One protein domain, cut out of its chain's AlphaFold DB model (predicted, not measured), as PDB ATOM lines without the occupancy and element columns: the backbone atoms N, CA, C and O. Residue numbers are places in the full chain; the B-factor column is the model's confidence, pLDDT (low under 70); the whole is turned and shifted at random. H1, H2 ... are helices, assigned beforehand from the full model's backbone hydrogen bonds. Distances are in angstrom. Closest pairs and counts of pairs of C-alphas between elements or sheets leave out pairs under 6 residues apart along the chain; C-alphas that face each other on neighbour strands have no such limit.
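What this domain is: This is residues 11 to 37 and 94 to 190 of the 210 residues of the protein "IS1595 family transposase" of Antarcticimicrobium sediminis (UniProt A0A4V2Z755). The long helix H3 is the core of a body of crossed helices: H2, H4, H5 and H6 pack round residues 97 to 106 of it, and H1 crosses it at residues 107 to 112. H7 packs on H1 and lies at one end of the long axis, reached from H6 by the long unnamed stretch of residues 159 to 174. The printed part has 124 residues with seven named helices, H1 to H7 in order along the chain, and no named strand; the class is all helix. The whole is compact, with a radius of gyration of the C-alphas of 14.7 A, yet elongated in outline, spanning 48 by 28 by 27 A.

Where its parts are: H3, the longest helix, covers residues 96 to 112 and measures 24.8 A from C-alpha 96 at (-38.782, 7.391, -16.036) to C-alpha 112. H5 is residues 132 to 145, 19.7 A long, and H4 is residues 121 to 128, 10.5 A long. H6 is residues 153 to 158, and H2 is the four residues 30 to 33. H1 is residues 11 to 24, 20.3 A long, beginning with C-alpha 11 at (-23.670, 17.445, 8.445). H7 is residues 175 to 188, 19.8 A long, ending with C-alpha 188 at (-36.837, 30.137, -1.642).

How they stand to each other: H3 is the hub, touching five other helices. With residues 99 to 106 it touches H5 at a steep tilt of 68 degrees, only just short of about perpendicular; the closest C-alphas, of Ala 103 and Val 142, are 6.1 A apart. With residues 99 to 104 it touches H6, about perpendicular at 73 degrees, closest at the C-alphas of Phe 100 and Val 158, 6.2 A. With residues 98 to 102 it touches H4, closest at the C-alphas of Lys 98 and Leu 128, 6.5 A. With residues 97 to 104 it touches H2, closest at the C-alphas of Gly 31 and Leu 101, 6.4 A. H4 and H5 touch about perpendicular at 87 degrees, with the C-alphas of Gly 121 and His 136 closest at 4.6 A. With residues 107 to 112 H3 touches H1 at a steep tilt of 50 degrees, opposite ways; the closest C-alphas, of Trp 18 and Ala 111, are 4.7 A apart. H1 touches H7 at a steep tilt of 43 degrees, the same way, closest at the C-alphas of Leu 16 and Phe 178, 5.9 A. H3 and H7 are only just apart, at 8.4 A. Every O i to N i+4 pair is within hydrogen-bond range in H3, H4, H5, H6 and H7; H1 has 9 of 10, and H2 is too short for such a pair.

The domain as a whole: The two C-alphas farthest apart, of Ser 131 and Tyr 169, are 48.7 A apart. Residues 38 to 93 are not printed, and C-alphas 37 and 94 are 10.4 A apart across the cut. The link from H6 to H7 is long, with 16 residues. The mean pLDDT of the printed part is 93.9, and no printed residue is under 70.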
ATOM      1  N   ILE A  11     -22.246  17.107   8.590       88.88
ATOM      2  CA  ILE A  11     -23.670  17.445   8.445       88.88
ATOM      3  C   ILE A  11     -23.829  18.773   7.693       88.88
ATOM      4  O   ILE A  11     -24.594  18.852   6.741       88.88
ATOM      5  N   GLU A  12     -23.042  19.803   8.034       91.69
ATOM      6  CA  GLU A  12     -23.094  21.097   7.337       91.69
ATOM      7  C   GLU A  12     -22.688  20.974   5.856       91.69
ATOM      8  O   GLU A  12     -23.256  21.648   4.999       91.69
ATOM      9  N   LYS A  13     -21.706  20.124   5.525       91.38
ATOM     10  CA  LYS A  13     -21.303  19.879   4.127       91.38
ATOM     11  C   LYS A  13     -22.392  19.164   3.339       91.38
ATOM     12  O   LYS A  13     -22.635  19.511   2.187       91.38
ATOM     13  N   GLU A  14     -23.019  18.170   3.949       91.44
ATOM     14  CA  GLU A  14     -24.115  17.439   3.332       91.44
ATOM     15  C   GLU A  14     -25.340  18.340   3.137       91.44
ATOM     16  O   GLU A  14     -25.904  18.398   2.047       91.44
ATOM     17  N   HIS A  15     -25.702  19.128   4.147       94.12
ATOM     18  CA  HIS A  15     -26.800  20.084   4.038       94.12
ATOM     19  C   HIS A  15     -26.530  21.143   2.968       94.12
ATOM     20  O   HIS A  15     -27.411  21.439   2.161       94.12
ATOM     21  N   LEU A  16     -25.297  21.659   2.896       94.25
ATOM     22  CA  LEU A  16     -24.867  22.568   1.832       94.25
ATOM     23  C   LEU A  16     -25.125  21.981   0.443       94.25
ATOM     24  O   LEU A  16     -25.656  22.673  -0.423       94.25
ATOM     25  N   HIS A  17     -24.754  20.717   0.240       94.56
ATOM     26  CA  HIS A  17     -24.985  20.003  -1.012       94.56
ATOM     27  C   HIS A  17     -26.479  19.934  -1.344       94.56
ATOM     28  O   HIS A  17     -26.897  20.397  -2.405       94.56
ATOM     29  N   TRP A  18     -27.309  19.460  -0.413       96.31
ATOM     30  CA  TRP A  18     -28.748  19.325  -0.649       96.31
ATOM     31  C   TRP A  18     -29.455  20.663  -0.890       96.31
ATOM     32  O   TRP A  18     -30.306  20.739  -1.777       96.31
ATOM     33  N   MET A  19     -29.077  21.733  -0.182       96.12
ATOM     34  CA  MET A  19     -29.606  23.079  -0.440       96.12
ATOM     35  C   MET A  19     -29.239  23.581  -1.842       96.12
ATOM     36  O   MET A  19     -30.088  24.146  -2.530       96.12
ATOM     37  N   GLN A  20     -28.006  23.347  -2.304       95.31
ATOM     38  CA  GLN A  20     -27.603  23.722  -3.666       95.31
ATOM     39  C   GLN A  20     -28.398  22.962  -4.731       95.31
ATOM     40  O   GLN A  20     -28.794  23.560  -5.733       95.31
ATOM     41  N   LEU A  21     -28.661  21.667  -4.521       97.31
ATOM     42  CA  LEU A  21     -29.521  20.898  -5.421       97.31
ATOM     43  C   LEU A  21     -30.959  21.434  -5.402       97.31
ATOM     44  O   LEU A  21     -31.544  21.656  -6.459       97.31
ATOM     45  N   TYR A  22     -31.515  21.715  -4.220       97.31
ATOM     46  CA  TYR A  22     -32.869  22.258  -4.086       97.31
ATOM     47  C   TYR A  22     -33.044  23.564  -4.857       97.31
ATOM     48  O   TYR A  22     -33.994  23.719  -5.621       97.31
ATOM     49  N   LEU A  23     -32.091  24.487  -4.714       96.56
ATOM     50  CA  LEU A  23     -32.113  25.779  -5.398       96.56
ATOM     51  C   LEU A  23     -32.081  25.660  -6.926       96.56
ATOM     52  O   LEU A  23     -32.426  26.620  -7.610       96.56
ATOM     53  N   ARG A  24     -31.709  24.496  -7.467       97.44
ATOM     54  CA  ARG A  24     -31.680  24.211  -8.906       97.44
ATOM     55  C   ARG A  24     -32.914  23.452  -9.415       97.44
ATOM     56  O   ARG A  24     -33.065  23.316 -10.629       97.44
ATOM     57  N   LEU A  25     -33.806  22.987  -8.535       97.38
ATOM     58  CA  LEU A  25     -35.089  22.391  -8.929       97.38
ATOM     59  C   LEU A  25     -36.007  23.436  -9.585       97.38
ATOM     60  O   LEU A  25     -35.963  24.601  -9.191       97.38
ATOM     61  N   PRO A  26     -36.870  23.057 -10.544       96.12
ATOM     62  CA  PRO A  26     -37.848  23.975 -11.130       96.12
ATOM     63  C   PRO A  26     -38.819  24.531 -10.081       96.12
ATOM     64  O   PRO A  26     -39.271  23.794  -9.209       96.12
ATOM     65  N   ASP A  27     -39.196  25.808 -10.200       90.94
ATOM     66  CA  ASP A  27     -40.046  26.487  -9.203       90.94
ATOM     67  C   ASP A  27     -41.447  25.864  -9.092       90.94
ATOM     68  O   ASP A  27     -41.997  25.749  -8.001       90.94
ATOM     69  N   ALA A  28     -42.004  25.396 -10.213       89.94
ATOM     70  CA  ALA A  28     -43.280  24.678 -10.242       89.94
ATOM     71  C   ALA A  28     -43.170  23.209  -9.777       89.94
ATOM     72  O   ALA A  28     -44.183  22.516  -9.700       89.94
ATOM     73  N   GLY A  29     -41.962  22.717  -9.498       92.12
ATOM     74  CA  GLY A  29     -41.681  21.314  -9.212       92.12
ATOM     75  C   GLY A  29     -41.477  20.452 -10.463       92.12
ATOM     76  O   GLY A  29     -41.879  20.783 -11.584       92.12
ATOM     77  N   VAL A  30     -40.820  19.313 -10.268       95.62
ATOM     78  CA  VAL A  30     -40.461  18.352 -11.321       95.62
ATOM     79  C   VAL A  30     -41.711  17.655 -11.851       95.62
ATOM     80  O   VAL A  30     -41.824  17.418 -13.054       95.62
ATOM     81  N   GLY A  31     -42.682  17.363 -10.979       92.19
ATOM     82  CA  GLY A  31     -43.940  16.716 -11.355       92.19
ATOM     83  C   GLY A  31     -44.765  17.475 -12.404       92.19
ATOM     84  O   GLY A  31     -45.184  16.833 -13.376       92.19
ATOM     85  N   PRO A  32     -45.013  18.789 -12.232       93.88
ATOM     86  CA  PRO A  32     -45.662  19.624 -13.244       93.88
ATOM     87  C   PRO A  32     -44.796  19.885 -14.480       93.88
ATOM     88  O   PRO A  32     -45.317  19.823 -15.592       93.88
ATOM     89  N   MET A  33     -43.486  20.119 -14.311       94.56
ATOM     90  CA  MET A  33     -42.577  20.372 -15.439       94.56
ATOM     91  C   MET A  33     -42.457  19.158 -16.375       94.56
ATOM     92  O   MET A  33     -42.447  19.310 -17.593       94.56
ATOM     93  N   PHE A  34     -42.418  17.948 -15.811       96.50
ATOM     94  CA  PHE A  34     -42.350  16.687 -16.548       96.50
ATOM     95  C   PHE A  34     -43.580  15.826 -16.238       96.50
ATOM     96  O   PHE A  34     -43.559  14.843 -15.488       96.50
ATOM     97  N   SER A  35     -44.701  16.229 -16.830       93.81
ATOM     98  CA  SER A  35     -46.029  15.668 -16.556       93.81
ATOM     99  C   SER A  35     -46.238  14.239 -17.074       93.81
ATOM    100  O   SER A  35     -47.174  13.566 -16.640       93.81
ATOM    101  N   SER A  36     -45.363  13.730 -17.948       96.75
ATOM    102  CA  SER A  36     -45.487  12.399 -18.550       96.75
ATOM    103  C   SER A  36     -44.146  11.673 -18.689       96.75
ATOM    104  O   SER A  36     -43.079  12.280 -18.689       96.75
ATOM    105  N   ASP A  37     -44.210  10.349 -18.854       95.62
ATOM    106  CA  ASP A  37     -43.034   9.510 -19.125       95.62
ATOM    107  C   ASP A  37     -42.355   9.856 -20.467       95.62
ATOM    108  O   ASP A  37     -41.165   9.589 -20.629       95.62
ATOM    109  N   VAL A  94     -39.368   0.579 -13.374       97.44
ATOM    110  CA  VAL A  94     -39.900   1.832 -12.838       97.44
ATOM    111  C   VAL A  94     -39.903   2.862 -13.963       97.44
ATOM    112  O   VAL A  94     -38.886   3.044 -14.633       97.44
ATOM    113  N   SER A  95     -41.051   3.514 -14.159       97.38
ATOM    114  CA  SER A  95     -41.252   4.546 -15.182       97.38
ATOM    115  C   SER A  95     -40.258   5.699 -15.004       97.38
ATOM    116  O   SER A  95     -39.905   6.025 -13.868       97.38
ATOM    117  N   ILE A  96     -39.808   6.327 -16.095       97.81
ATOM    118  CA  ILE A  96     -38.782   7.391 -16.036       97.81
ATOM    119  C   ILE A  96     -39.281   8.555 -15.172       97.81
ATOM    120  O   ILE A  96     -38.535   9.081 -14.349       97.81
ATOM    121  N   ARG A  97     -40.577   8.877 -15.249       97.94
ATOM    122  CA  ARG A  97     -41.179   9.912 -14.408       97.94
ATOM    123  C   ARG A  97     -41.026   9.630 -12.917       97.94
ATOM    124  O   ARG A  97     -40.761  10.543 -12.146       97.94
ATOM    125  N   LYS A  98     -41.135   8.372 -12.487       98.44
ATOM    126  CA  LYS A  98     -40.939   8.015 -11.073       98.44
ATOM    127  C   LYS A  98     -39.483   8.150 -10.623       98.44
ATOM    128  O   LYS A  98     -39.263   8.405  -9.447       98.44
ATOM    129  N   TRP A  99     -38.503   8.035 -11.524       98.62
ATOM    130  CA  TRP A  99     -37.112   8.382 -11.204       98.62
ATOM    131  C   TRP A  99     -36.955   9.876 -10.939       98.62
ATOM    132  O   TRP A  99     -36.329  10.255  -9.955       98.62
ATOM    133  N   PHE A 100     -37.574  10.705 -11.777       98.62
ATOM    134  CA  PHE A 100     -37.521  12.161 -11.647       98.62
ATOM    135  C   PHE A 100     -38.197  12.619 -10.345       98.62
ATOM    136  O   PHE A 100     -37.618  13.384  -9.581       98.62
ATOM    137  N   LEU A 101     -39.383  12.079 -10.041       98.19
ATOM    138  CA  LEU A 101     -40.095  12.361  -8.789       98.19
ATOM    139  C   LEU A 101     -39.345  11.852  -7.552       98.19
ATOM    140  O   LEU A 101     -39.359  12.509  -6.515       98.19
ATOM    141  N   ALA A 102     -38.677  10.697  -7.641       98.38
ATOM    142  CA  ALA A 102     -37.842  10.206  -6.547       98.38
ATOM    143  C   ALA A 102     -36.665  11.151  -6.270       98.38
ATOM    144  O   ALA A 102     -36.350  11.396  -5.108       98.38
ATOM    145  N   ALA A 103     -36.036  11.692  -7.320       98.62
ATOM    146  CA  ALA A 103     -34.957  12.661  -7.177       98.62
ATOM    147  C   ALA A 103     -35.449  13.960  -6.529       98.62
ATOM    148  O   ALA A 103     -34.851  14.408  -5.554       98.62
ATOM    149  N   GLU A 104     -36.577  14.508  -6.995       98.12
ATOM    150  CA  GLU A 104     -37.220  15.668  -6.369       98.12
ATOM    151  C   GLU A 104     -37.495  15.428  -4.879       98.12
ATOM    152  O   GLU A 104     -37.072  16.224  -4.043       98.12
ATOM    153  N   LEU A 105     -38.136  14.308  -4.533       97.50
ATOM    154  CA  LEU A 105     -38.475  13.972  -3.149       97.50
ATOM    155  C   LEU A 105     -37.235  13.899  -2.252       97.50
ATOM    156  O   LEU A 105     -37.242  14.442  -1.148       97.50
ATOM    157  N   LEU A 106     -36.168  13.244  -2.718       97.75
ATOM    158  CA  LEU A 106     -34.928  13.112  -1.953       97.75
ATOM    159  C   LEU A 106     -34.240  14.468  -1.769       97.75
ATOM    160  O   LEU A 106     -33.835  14.793  -0.654       97.75
ATOM    161  N   ILE A 107     -34.158  15.291  -2.819       97.75
ATOM    162  CA  ILE A 107     -33.582  16.639  -2.724       97.75
ATOM    163  C   ILE A 107     -34.372  17.488  -1.725       97.75
ATOM    164  O   ILE A 107     -33.786  18.085  -0.822       97.75
ATOM    165  N   GLN A 108     -35.701  17.520  -1.853       96.06
ATOM    166  CA  GLN A 108     -36.560  18.316  -0.978       96.06
ATOM    167  C   GLN A 108     -36.470  17.874   0.484       96.06
ATOM    168  O   GLN A 108     -36.351  18.729   1.362       96.06
ATOM    169  N   HIS A 109     -36.507  16.566   0.755       95.00
ATOM    170  CA  HIS A 109     -36.423  16.044   2.119       95.00
ATOM    171  C   HIS A 109     -35.106  16.429   2.785       95.00
ATOM    172  O   HIS A 109     -35.125  16.992   3.877       95.00
ATOM    173  N   ASN A 110     -33.978  16.161   2.125       94.69
ATOM    174  CA  ASN A 110     -32.660  16.344   2.730       94.69
ATOM    175  C   ASN A 110     -32.251  17.818   2.841       94.69
ATOM    176  O   ASN A 110     -31.536  18.190   3.766       94.69
ATOM    177  N   ALA A 111     -32.725  18.677   1.933       95.25
ATOM    178  CA  ALA A 111     -32.497  20.116   2.044       95.25
ATOM    179  C   ALA A 111     -33.269  20.724   3.228       95.25
ATOM    180  O   ALA A 111     -32.753  21.599   3.921       95.25
ATOM    181  N   LYS A 112     -34.501  20.252   3.471       93.62
ATOM    182  CA  LYS A 112     -35.385  20.770   4.529       93.62
ATOM    183  C   LYS A 112     -35.117  20.152   5.903       93.62
ATOM    184  O   LYS A 112     -35.404  20.792   6.907       93.62
ATOM    185  N   ASN A 113     -34.583  18.932   5.956       91.62
ATOM    186  CA  ASN A 113     -34.447  18.162   7.192       91.62
ATOM    187  C   ASN A 113     -33.020  17.607   7.375       91.62
ATOM    188  O   ASN A 113     -32.845  16.389   7.383       91.62
ATOM    189  N   PRO A 114     -31.992  18.464   7.529       88.56
ATOM    190  CA  PRO A 114     -30.589  18.031   7.566       88.56
ATOM    191  C   PRO A 114     -30.225  17.119   8.744       88.56
ATOM    192  O   PRO A 114     -29.243  16.388   8.670       88.56
ATOM    193  N   GLU A 115     -31.009  17.155   9.821       87.38
ATOM    194  CA  GLU A 115     -30.802  16.330  11.017       87.38
ATOM    195  C   GLU A 115     -31.568  14.996  10.961       87.38
ATOM    196  O   GLU A 115     -31.416  14.145  11.839       87.38
ATOM    197  N   LEU A 116     -32.434  14.802   9.956       86.50
ATOM    198  CA  LEU A 116     -33.200  13.569   9.794       86.50
ATOM    199  C   LEU A 116     -32.477  12.592   8.870       86.50
ATOM    200  O   LEU A 116     -31.751  12.965   7.954       86.50
ATOM    201  N   ASN A 117     -32.755  11.305   9.071       89.56
ATOM    202  CA  ASN A 117     -32.330  10.279   8.129       89.56
ATOM    203  C   ASN A 117     -32.975  10.494   6.753       89.56
ATOM    204  O   ASN A 117     -34.083  11.032   6.640       89.56
ATOM    205  N   TYR A 118     -32.320   9.965   5.717       90.81
ATOM    206  CA  TYR A 118     -32.911   9.840   4.389       90.81
ATOM    207  C   TYR A 118     -34.295   9.176   4.447       90.81
ATOM    208  O   TYR A 118     -34.476   8.237   5.233       90.81
ATOM    209  N   PRO A 119     -35.217   9.541   3.535       90.94
ATOM    210  CA  PRO A 119     -36.482   8.840   3.380       90.94
ATOM    211  C   PRO A 119     -36.277   7.327   3.295       90.94
ATOM    212  O   PRO A 119     -35.318   6.809   2.702       90.94
ATOM    213  N   THR A 120     -37.169   6.579   3.918       93.44
ATOM    214  CA  THR A 120     -37.128   5.124   3.915       93.44
ATOM    215  C   THR A 120     -37.584   4.572   2.562       93.44
ATOM    216  O   THR A 120     -38.156   5.261   1.719       93.44
ATOM    217  N   GLY A 121     -37.327   3.280   2.326       91.62
ATOM    218  CA  GLY A 121     -37.899   2.606   1.155       91.62
ATOM    219  C   GLY A 121     -39.432   2.548   1.199       91.62
ATOM    220  O   GLY A 121     -40.056   2.491   0.145       91.62
ATOM    221  N   HIS A 122     -40.031   2.587   2.396       93.88
ATOM    222  CA  HIS A 122     -41.481   2.642   2.573       93.88
ATOM    223  C   HIS A 122     -42.044   4.001   2.159       93.88
ATOM    224  O   HIS A 122     -42.978   4.027   1.364       93.88
ATOM    225  N   ASP A 123     -41.399   5.100   2.560       92.06
ATOM    226  CA  ASP A 123     -41.823   6.452   2.171       92.06
ATOM    227  C   ASP A 123     -41.870   6.598   0.642       92.06
ATOM    228  O   ASP A 123     -42.879   7.010   0.072       92.06
ATOM    229  N   LEU A 124     -40.813   6.161  -0.059       95.44
ATOM    230  CA  LEU A 124     -40.782   6.200  -1.527       95.44
ATOM    231  C   LEU A 124     -41.802   5.252  -2.163       95.44
ATOM    232  O   LEU A 124     -42.374   5.572  -3.202       95.44
ATOM    233  N   LYS A 125     -42.009   4.068  -1.585       96.88
ATOM    234  CA  LYS A 125     -42.989   3.094  -2.076       96.88
ATOM    235  C   LYS A 125     -44.395   3.690  -2.033       96.88
ATOM    236  O   LYS A 125     -45.113   3.587  -3.029       96.88
ATOM    237  N   ASP A 126     -44.756   4.297  -0.909       93.31
ATOM    238  CA  ASP A 126     -46.096   4.820  -0.673       93.31
ATOM    239  C   ASP A 126     -46.343   6.088  -1.506       93.31
ATOM    240  O   ASP A 126     -47.376   6.179  -2.167       93.31
ATOM    241  N   VAL A 127     -45.362   6.997  -1.610       92.88
ATOM    242  CA  VAL A 127     -45.476   8.198  -2.461       92.88
ATOM    243  C   VAL A 127     -45.504   7.860  -3.958       92.88
ATOM    244  O   VAL A 127     -46.284   8.436  -4.714       92.88
ATOM    245  N   LEU A 128     -44.659   6.934  -4.428       94.69
ATOM    246  CA  LEU A 128     -44.519   6.644  -5.865       94.69
ATOM    247  C   LEU A 128     -45.464   5.541  -6.363       94.69
ATOM    248  O   LEU A 128     -45.501   5.265  -7.571       94.69
ATOM    249  N   GLY A 129     -46.183   4.861  -5.467       96.38
ATOM    250  CA  GLY A 129     -47.046   3.728  -5.800       96.38
ATOM    251  C   GLY A 129     -46.286   2.628  -6.548       96.38
ATOM    252  O   GLY A 129     -46.623   2.287  -7.687       96.38
ATOM    253  N   ILE A 130     -45.190   2.137  -5.965       97.12
ATOM    254  CA  ILE A 130     -44.363   1.037  -6.503       97.12
ATOM    255  C   ILE A 130     -44.173  -0.054  -5.448       97.12
ATOM    256  O   ILE A 130     -44.590   0.101  -4.307       97.12
ATOM    257  N   SER A 131     -43.564  -1.186  -5.805       97.81
ATOM    258  CA  SER A 131     -43.231  -2.209  -4.808       97.81
ATOM    259  C   SER A 131     -42.098  -1.737  -3.891       97.81
ATOM    260  O   SER A 131     -41.241  -0.957  -4.304       97.81
ATOM    261  N   TYR A 132     -42.043  -2.260  -2.661       96.94
ATOM    262  CA  TYR A 132     -40.964  -1.940  -1.718       96.94
ATOM    263  C   TYR A 132     -39.577  -2.253  -2.299       96.94
ATOM    264  O   TYR A 132     -38.675  -1.424  -2.236       96.94
ATOM    265  N   ALA A 133     -39.418  -3.420  -2.934       97.56
ATOM    266  CA  ALA A 133     -38.156  -3.808  -3.563       97.56
ATOM    267  C   ALA A 133     -37.730  -2.816  -4.663       97.56
ATOM    268  O   ALA A 133     -36.555  -2.456  -4.748       97.56
ATOM    269  N   ALA A 134     -38.683  -2.333  -5.472       97.81
ATOM    270  CA  ALA A 134     -38.418  -1.310  -6.477       97.81
ATOM    271  C   ALA A 134     -38.065   0.039  -5.836       97.81
ATOM    272  O   ALA A 134     -37.103   0.665  -6.270       97.81
ATOM    273  N   ALA A 135     -38.782   0.458  -4.789       98.00
ATOM    274  CA  ALA A 135     -38.509   1.697  -4.062       98.00
ATOM    275  C   ALA A 135     -37.127   1.688  -3.404       98.00
ATOM    276  O   ALA A 135     -36.373   2.643  -3.545       98.00
ATOM    277  N   HIS A 136     -36.758   0.589  -2.749       96.94
ATOM    278  CA  HIS A 136     -35.452   0.435  -2.120       96.94
ATOM    279  C   HIS A 136     -34.311   0.503  -3.150       96.94
ATOM    280  O   HIS A 136     -33.334   1.228  -2.956       96.94
ATOM    281  N   ALA A 137     -34.444  -0.216  -4.271       97.19
ATOM    282  CA  ALA A 137     -33.454  -0.189  -5.347       97.19
ATOM    283  C   ALA A 137     -33.364   1.190  -6.023       97.19
ATOM    284  O   ALA A 137     -32.260   1.667  -6.287       97.19
ATOM    285  N   LEU A 138     -34.510   1.831  -6.279       98.12
ATOM    286  CA  LEU A 138     -34.590   3.176  -6.845       98.12
ATOM    287  C   LEU A 138     -33.910   4.189  -5.925       98.12
ATOM    288  O   LEU A 138     -33.038   4.918  -6.383       98.12
ATOM    289  N   LYS A 139     -34.240   4.171  -4.627       97.81
ATOM    290  CA  LYS A 139     -33.655   5.067  -3.627       97.81
ATOM    291  C   LYS A 139     -32.136   5.035  -3.662       97.81
ATOM    292  O   LYS A 139     -31.504   6.077  -3.753       97.81
ATOM    293  N   LYS A 140     -31.558   3.830  -3.600       97.44
ATOM    294  CA  LYS A 140     -30.104   3.650  -3.582       97.44
ATOM    295  C   LYS A 140     -29.457   4.268  -4.820       97.44
ATOM    296  O   LYS A 140     -28.472   4.980  -4.691       97.44
ATOM    297  N   LYS A 141     -30.019   4.003  -6.000       97.88
ATOM    298  CA  LYS A 141     -29.486   4.508  -7.268       97.88
ATOM    299  C   LYS A 141     -29.645   6.019  -7.417       97.88
ATOM    300  O   LYS A 141     -28.748   6.654  -7.943       97.88
ATOM    301  N   VAL A 142     -30.765   6.583  -6.971       98.31
ATOM    302  CA  VAL A 142     -30.998   8.031  -7.048       98.31
ATOM    303  C   VAL A 142     -30.137   8.780  -6.030       98.31
ATOM    304  O   VAL A 142     -29.609   9.825  -6.363       98.31
ATOM    305  N   LEU A 143     -29.931   8.251  -4.820       97.19
ATOM    306  CA  LEU A 143     -28.992   8.854  -3.863       97.19
ATOM    307  C   LEU A 143     -27.548   8.843  -4.381       97.19
ATOM    308  O   LEU A 143     -26.842   9.827  -4.208       97.19
ATOM    309  N   ASP A 144     -27.131   7.750  -5.021       96.56
ATOM    310  CA  ASP A 144     -25.818   7.644  -5.668       96.56
ATOM    311  C   ASP A 144     -25.673   8.661  -6.814       96.56
ATOM    312  O   ASP A 144     -24.703   9.412  -6.858       96.56
ATOM    313  N   ASP A 145     -26.694   8.770  -7.672       97.69
ATOM    314  CA  ASP A 145     -26.760   9.756  -8.759       97.69
ATOM    315  C   ASP A 145     -26.787  11.205  -8.238       97.69
ATOM    316  O   ASP A 145     -26.216  12.093  -8.848       97.69
ATOM    317  N   LEU A 146     -27.383  11.468  -7.076       97.31
ATOM    318  CA  LEU A 146     -27.427  12.804  -6.477       97.31
ATOM    319  C   LEU A 146     -26.242  13.097  -5.551       97.31
ATOM    320  O   LEU A 146     -26.282  14.100  -4.842       97.31
ATOM    321  N   SER A 147     -25.224  12.240  -5.490       90.94
ATOM    322  CA  SER A 147     -24.103  12.416  -4.565       90.94
ATOM    323  C   SER A 147     -23.132  13.529  -4.998       90.94
ATOM    324  O   SER A 147     -23.126  13.993  -6.132       90.94
ATOM    325  N   PHE A 148     -22.331  14.021  -4.054       79.69
ATOM    326  CA  PHE A 148     -21.262  15.001  -4.292       79.69
ATOM    327  C   PHE A 148     -20.019  14.307  -4.904       79.69
ATOM    328  O   PHE A 148     -19.726  13.185  -4.483       79.69
ATOM    329  N   PRO A 149     -19.205  14.938  -5.790       76.06
ATOM    330  CA  PRO A 149     -19.163  16.363  -6.167       76.06
ATOM    331  C   PRO A 149     -19.986  16.773  -7.386       76.06
ATOM    332  O   PRO A 149     -20.246  17.962  -7.560       76.06
ATOM    333  N   GLU A 150     -20.378  15.821  -8.221       83.31
ATOM    334  CA  GLU A 150     -21.153  16.055  -9.432       83.31
ATOM    335  C   GLU A 150     -22.337  15.105  -9.426       83.31
ATOM    336  O   GLU A 150     -22.198  13.933  -9.074       83.31
ATOM    337  N   VAL A 151     -23.495  15.625  -9.815       93.62
ATOM    338  CA  VAL A 151     -24.676  14.790  -9.976       93.62
ATOM    339  C   VAL A 151     -24.555  13.956 -11.248       93.62
ATOM    340  O   VAL A 151     -23.871  14.325 -12.199       93.62
ATOM    341  N   GLY A 152     -25.239  12.825 -11.261       96.44
ATOM    342  CA  GLY A 152     -25.391  11.973 -12.416       96.44
ATOM    343  C   GLY A 152     -26.537  12.415 -13.318       96.44
ATOM    344  O   GLY A 152     -27.117  13.499 -13.209       96.44
ATOM    345  N   LEU A 153     -26.877  11.510 -14.232       97.12
ATOM    346  CA  LEU A 153     -27.830  11.750 -15.305       97.12
ATOM    347  C   LEU A 153     -29.225  12.130 -14.791       97.12
ATOM    348  O   LEU A 153     -29.895  12.957 -15.409       97.12
ATOM    349  N   VAL A 154     -29.694  11.520 -13.696       98.06
ATOM    350  CA  VAL A 154     -31.032  11.827 -13.160       98.06
ATOM    351  C   VAL A 154     -31.037  13.217 -12.531       98.06
ATOM    352  O   VAL A 154     -31.974  13.980 -12.772       98.06
ATOM    353  N   GLY A 155     -29.988  13.571 -11.788       97.88
ATOM    354  CA  GLY A 155     -29.763  14.912 -11.265       97.88
ATOM    355  C   GLY A 155     -29.773  15.965 -12.369       97.88
ATOM    356  O   GLY A 155     -30.576  16.894 -12.311       97.88
ATOM    357  N   ASP A 156     -28.984  15.790 -13.429       97.12
ATOM    358  CA  ASP A 156     -28.953  16.735 -14.557       97.12
ATOM    359  C   ASP A 156     -30.304  16.870 -15.281       97.12
ATOM    360  O   ASP A 156     -30.658  17.935 -15.807       97.12
ATOM    361  N   CYS A 157     -31.115  15.810 -15.277       98.31
ATOM    362  CA  CYS A 157     -32.469  15.876 -15.807       98.31
ATOM    363  C   CYS A 157     -33.383  16.790 -14.982       98.31
ATOM    364  O   CYS A 157     -34.125  17.573 -15.581       98.31
ATOM    365  N   VAL A 158     -33.342  16.696 -13.648       98.38
ATOM    366  CA  VAL A 158     -34.290  17.389 -12.753       98.38
ATOM    367  C   VAL A 158     -33.816  18.764 -12.277       98.38
ATOM    368  O   VAL A 158     -34.641  19.592 -11.895       98.38
ATOM    369  N   LEU A 159     -32.510  19.034 -12.314       97.75
ATOM    370  CA  LEU A 159     -31.905  20.302 -11.893       97.75
ATOM    371  C   LEU A 159     -31.856  21.285 -13.067       97.75
ATOM    372  O   LEU A 159     -30.816  21.490 -13.695       97.75
ATOM    373  N   THR A 160     -33.008  21.865 -13.394       96.81
ATOM    374  CA  THR A 160     -33.196  22.662 -14.614       96.81
ATOM    375  C   THR A 160     -32.783  24.122 -14.478       96.81
ATOM    376  O   THR A 160     -32.523  24.772 -15.493       96.81
ATOM    377  N   LYS A 161     -32.692  24.652 -13.253       95.56
ATOM    378  CA  LYS A 161     -32.249  26.031 -13.025       95.56
ATOM    379  C   LYS A 161     -30.731  26.094 -12.902       95.56
ATOM    380  O   LYS A 161     -30.092  25.234 -12.290       95.56
ATOM    381  N   GLN A 162     -30.160  27.156 -13.458       90.06
ATOM    382  CA  GLN A 162     -28.760  27.496 -13.239       90.06
ATOM    383  C   GLN A 162     -28.585  28.055 -11.819       90.06
ATOM    384  O   GLN A 162     -29.431  28.837 -11.378       90.06
ATOM    385  N   PRO A 163     -27.522  27.673 -11.089       85.50
ATOM    386  CA  PRO A 163     -27.248  28.260  -9.786       85.50
ATOM    387  C   PRO A 163     -26.931  29.754  -9.931       85.50
ATOM    388  O   PRO A 163     -26.266  30.168 -10.883       85.50
ATOM    389  N   GLU A 164     -27.377  30.559  -8.965       88.25
ATOM    390  CA  GLU A 164     -26.949  31.957  -8.853       88.25
ATOM    391  C   GLU A 164     -25.409  32.001  -8.784       88.25
ATOM    392  O   GLU A 164     -24.808  31.229  -8.025       88.25
ATOM    393  N   PRO A 165     -24.742  32.867  -9.569       89.94
ATOM    394  CA  PRO A 165     -23.292  32.953  -9.538       89.94
ATOM    395  C   PRO A 165     -22.824  33.415  -8.157       89.94
ATOM    396  O   PRO A 165     -23.267  34.442  -7.644       89.94
ATOM    397  N   LEU A 166     -21.888  32.667  -7.569       89.62
ATOM    398  CA  LEU A 166     -21.326  33.007  -6.267       89.62
ATOM    399  C   LEU A 166     -20.587  34.360  -6.351       89.62
ATOM    400  O   LEU A 166     -19.670  34.492  -7.170       89.62
ATOM    401  N   PRO A 167     -20.924  35.355  -5.506       93.19
ATOM    402  CA  PRO A 167     -20.210  36.624  -5.477       93.19
ATOM    403  C   PRO A 167     -18.712  36.430  -5.219       93.19
ATOM    404  O   PRO A 167     -18.319  35.642  -4.360       93.19
ATOM    405  N   MET A 168     -17.866  37.197  -5.916       92.38
ATOM    406  CA  MET A 168     -16.402  37.022  -5.905       92.38
ATOM    407  C   MET A 168     -15.770  37.082  -4.499       92.38
ATOM    408  O   MET A 168     -14.742  36.456  -4.254       92.38
ATOM    409  N   TYR A 169     -16.378  37.816  -3.563       90.00
ATOM    410  CA  TYR A 169     -15.890  37.970  -2.187       90.00
ATOM    411  C   TYR A 169     -16.262  36.801  -1.255       90.00
ATOM    412  O   TYR A 169     -15.840  36.777  -0.093       90.00
ATOM    413  N   ILE A 170     -17.057  35.839  -1.731       89.56
ATOM    414  CA  ILE A 170     -17.466  34.665  -0.964       89.56
ATOM    415  C   ILE A 170     -16.588  33.480  -1.378       89.56
ATOM    416  O   ILE A 170     -16.559  33.111  -2.552       89.56
ATOM    417  N   PRO A 171     -15.855  32.856  -0.436       88.31
ATOM    418  CA  PRO A 171     -15.079  31.658  -0.736       88.31
ATOM    419  C   PRO A 171     -15.975  30.538  -1.275       88.31
ATOM    420  O   PRO A 171     -17.084  30.365  -0.788       88.31
ATOM    421  N   LYS A 172     -15.475  29.709  -2.200       84.44
ATOM    422  CA  LYS A 172     -16.223  28.552  -2.745       84.44
ATOM    423  C   LYS A 172     -16.503  27.447  -1.721       84.44
ATOM    424  O   LYS A 172     -17.282  26.538  -1.978       84.44
ATOM    425  N   VAL A 173     -15.832  27.476  -0.574       83.75
ATOM    426  CA  VAL A 173     -15.972  26.484   0.495       83.75
ATOM    427  C   VAL A 173     -15.896  27.167   1.854       83.75
ATOM    428  O   VAL A 173     -15.231  28.191   2.016       83.75
ATOM    429  N   GLY A 174     -16.543  26.574   2.854       88.44
ATOM    430  CA  GLY A 174     -16.501  27.047   4.235       88.44
ATOM    431  C   GLY A 174     -17.754  27.803   4.670       88.44
ATOM    432  O   GLY A 174     -18.739  27.904   3.944       88.44
ATOM    433  N   ARG A 175     -17.712  28.331   5.896       92.44
ATOM    434  CA  ARG A 175     -18.886  28.857   6.610       92.44
ATOM    435  C   ARG A 175     -19.602  30.009   5.904       92.44
ATOM    436  O   ARG A 175     -20.825  30.029   5.895       92.44
ATOM    437  N   ARG A 176     -18.862  30.917   5.258       91.81
ATOM    438  CA  ARG A 176     -19.463  32.013   4.473       91.81
ATOM    439  C   ARG A 176     -20.242  31.504   3.260       91.81
ATOM    440  O   ARG A 176     -21.314  32.021   2.983       91.81
ATOM    441  N   HIS A 177     -19.725  30.488   2.564       92.69
ATOM    442  CA  HIS A 177     -20.447  29.854   1.460       92.69
ATOM    443  C   HIS A 177     -21.716  29.169   1.961       92.69
ATOM    444  O   HIS A 177     -22.781  29.354   1.387       92.69
ATOM    445  N   PHE A 178     -21.595  28.418   3.061       94.50
ATOM    446  CA  PHE A 178     -22.724  27.745   3.693       94.50
ATOM    447  C   PHE A 178     -23.851  28.722   4.030       94.50
ATOM    448  O   PHE A 178     -24.982  28.509   3.611       94.50
ATOM    449  N   GLN A 179     -23.526  29.815   4.728       94.19
ATOM    450  CA  GLN A 179     -24.488  30.861   5.081       94.19
ATOM    451  C   GLN A 179     -25.123  31.471   3.833       94.19
ATOM    452  O   GLN A 179     -26.340  31.526   3.738       94.19
ATOM    453  N   TRP A 180     -24.310  31.823   2.834       94.81
ATOM    454  CA  TRP A 180     -24.812  32.394   1.591       94.81
ATOM    455  C   TRP A 180     -25.832  31.485   0.894       94.81
ATOM    456  O   TRP A 180     -26.897  31.967   0.522       94.81
ATOM    457  N   VAL A 181     -25.544  30.185   0.754       95.44
ATOM    458  CA  VAL A 181     -26.490  29.218   0.168       95.44
ATOM    459  C   VAL A 181     -27.736  29.079   1.034       95.44
ATOM    460  O   VAL A 181     -28.846  29.078   0.503       95.44
ATOM    461  N   ARG A 182     -27.564  28.975   2.356       95.06
ATOM    462  CA  ARG A 182     -28.672  28.832   3.301       95.06
ATOM    463  C   ARG A 182     -29.649  30.000   3.206       95.06
ATOM    464  O   ARG A 182     -30.840  29.753   3.093       95.06
ATOM    465  N   ASP A 183     -29.159  31.234   3.139       94.31
ATOM    466  CA  ASP A 183     -30.016  32.420   3.034       94.31
ATOM    467  C   ASP A 183     -30.859  32.395   1.738       94.31
ATOM    468  O   ASP A 183     -32.032  32.765   1.739       94.31
ATOM    469  N   ARG A 184     -30.293  31.912   0.614       94.81
ATOM    470  CA  ARG A 184     -31.064  31.701  -0.632       94.81
ATOM    471  C   ARG A 184     -32.106  30.610  -0.459       94.81
ATOM    472  O   ARG A 184     -33.227  30.755  -0.940       94.81
ATOM    473  N   PHE A 185     -31.716  29.506   0.172       95.06
ATOM    474  CA  PHE A 185     -32.600  28.377   0.412       95.06
ATOM    475  C   PHE A 185     -33.790  28.787   1.284       95.06
ATOM    476  O   PHE A 185     -34.926  28.590   0.864       95.06
ATOM    477  N   GLU A 186     -33.555  29.444   2.419       93.38
ATOM    478  CA  GLU A 186     -34.599  29.965   3.311       93.38
ATOM    479  C   GLU A 186     -35.536  30.927   2.569       93.38
ATOM    480  O   GLU A 186     -36.752  30.722   2.563       93.38
ATOM    481  N   LYS A 187     -34.980  31.882   1.811       91.19
ATOM    482  CA  LYS A 187     -35.775  32.780   0.964       91.19
ATOM    483  C   LYS A 187     -36.631  32.024  -0.059       91.19
ATOM    484  O   LYS A 187     -37.779  32.390  -0.297       91.19
ATOM    485  N   SER A 188     -36.103  30.954  -0.660       90.62
ATOM    486  CA  SER A 188     -36.837  30.137  -1.642       90.62
ATOM    487  C   SER A 188     -38.007  29.351  -1.042       90.62
ATOM    488  O   SER A 188     -38.924  28.976  -1.767       90.62
ATOM    489  N   LEU A 189     -38.000  29.115   0.273       88.12
ATOM    490  CA  LEU A 189     -39.118  28.500   0.990       88.12
ATOM    491  C   LEU A 189     -40.250  29.494   1.294       88.12
ATOM    492  O   LEU A 189     -41.254  29.094   1.879       88.12
ATOM    493  N   GLY A 190     -40.100  30.768   0.914       74.50
ATOM    494  CA  GLY A 190     -41.008  31.839   1.322       74.50
ATOM    495  C   GLY A 190     -40.773  32.301   2.762       74.50
ATOM    496  O   GLY A 190     -41.655  32.919   3.349       74.50
TER     497      GLY A 190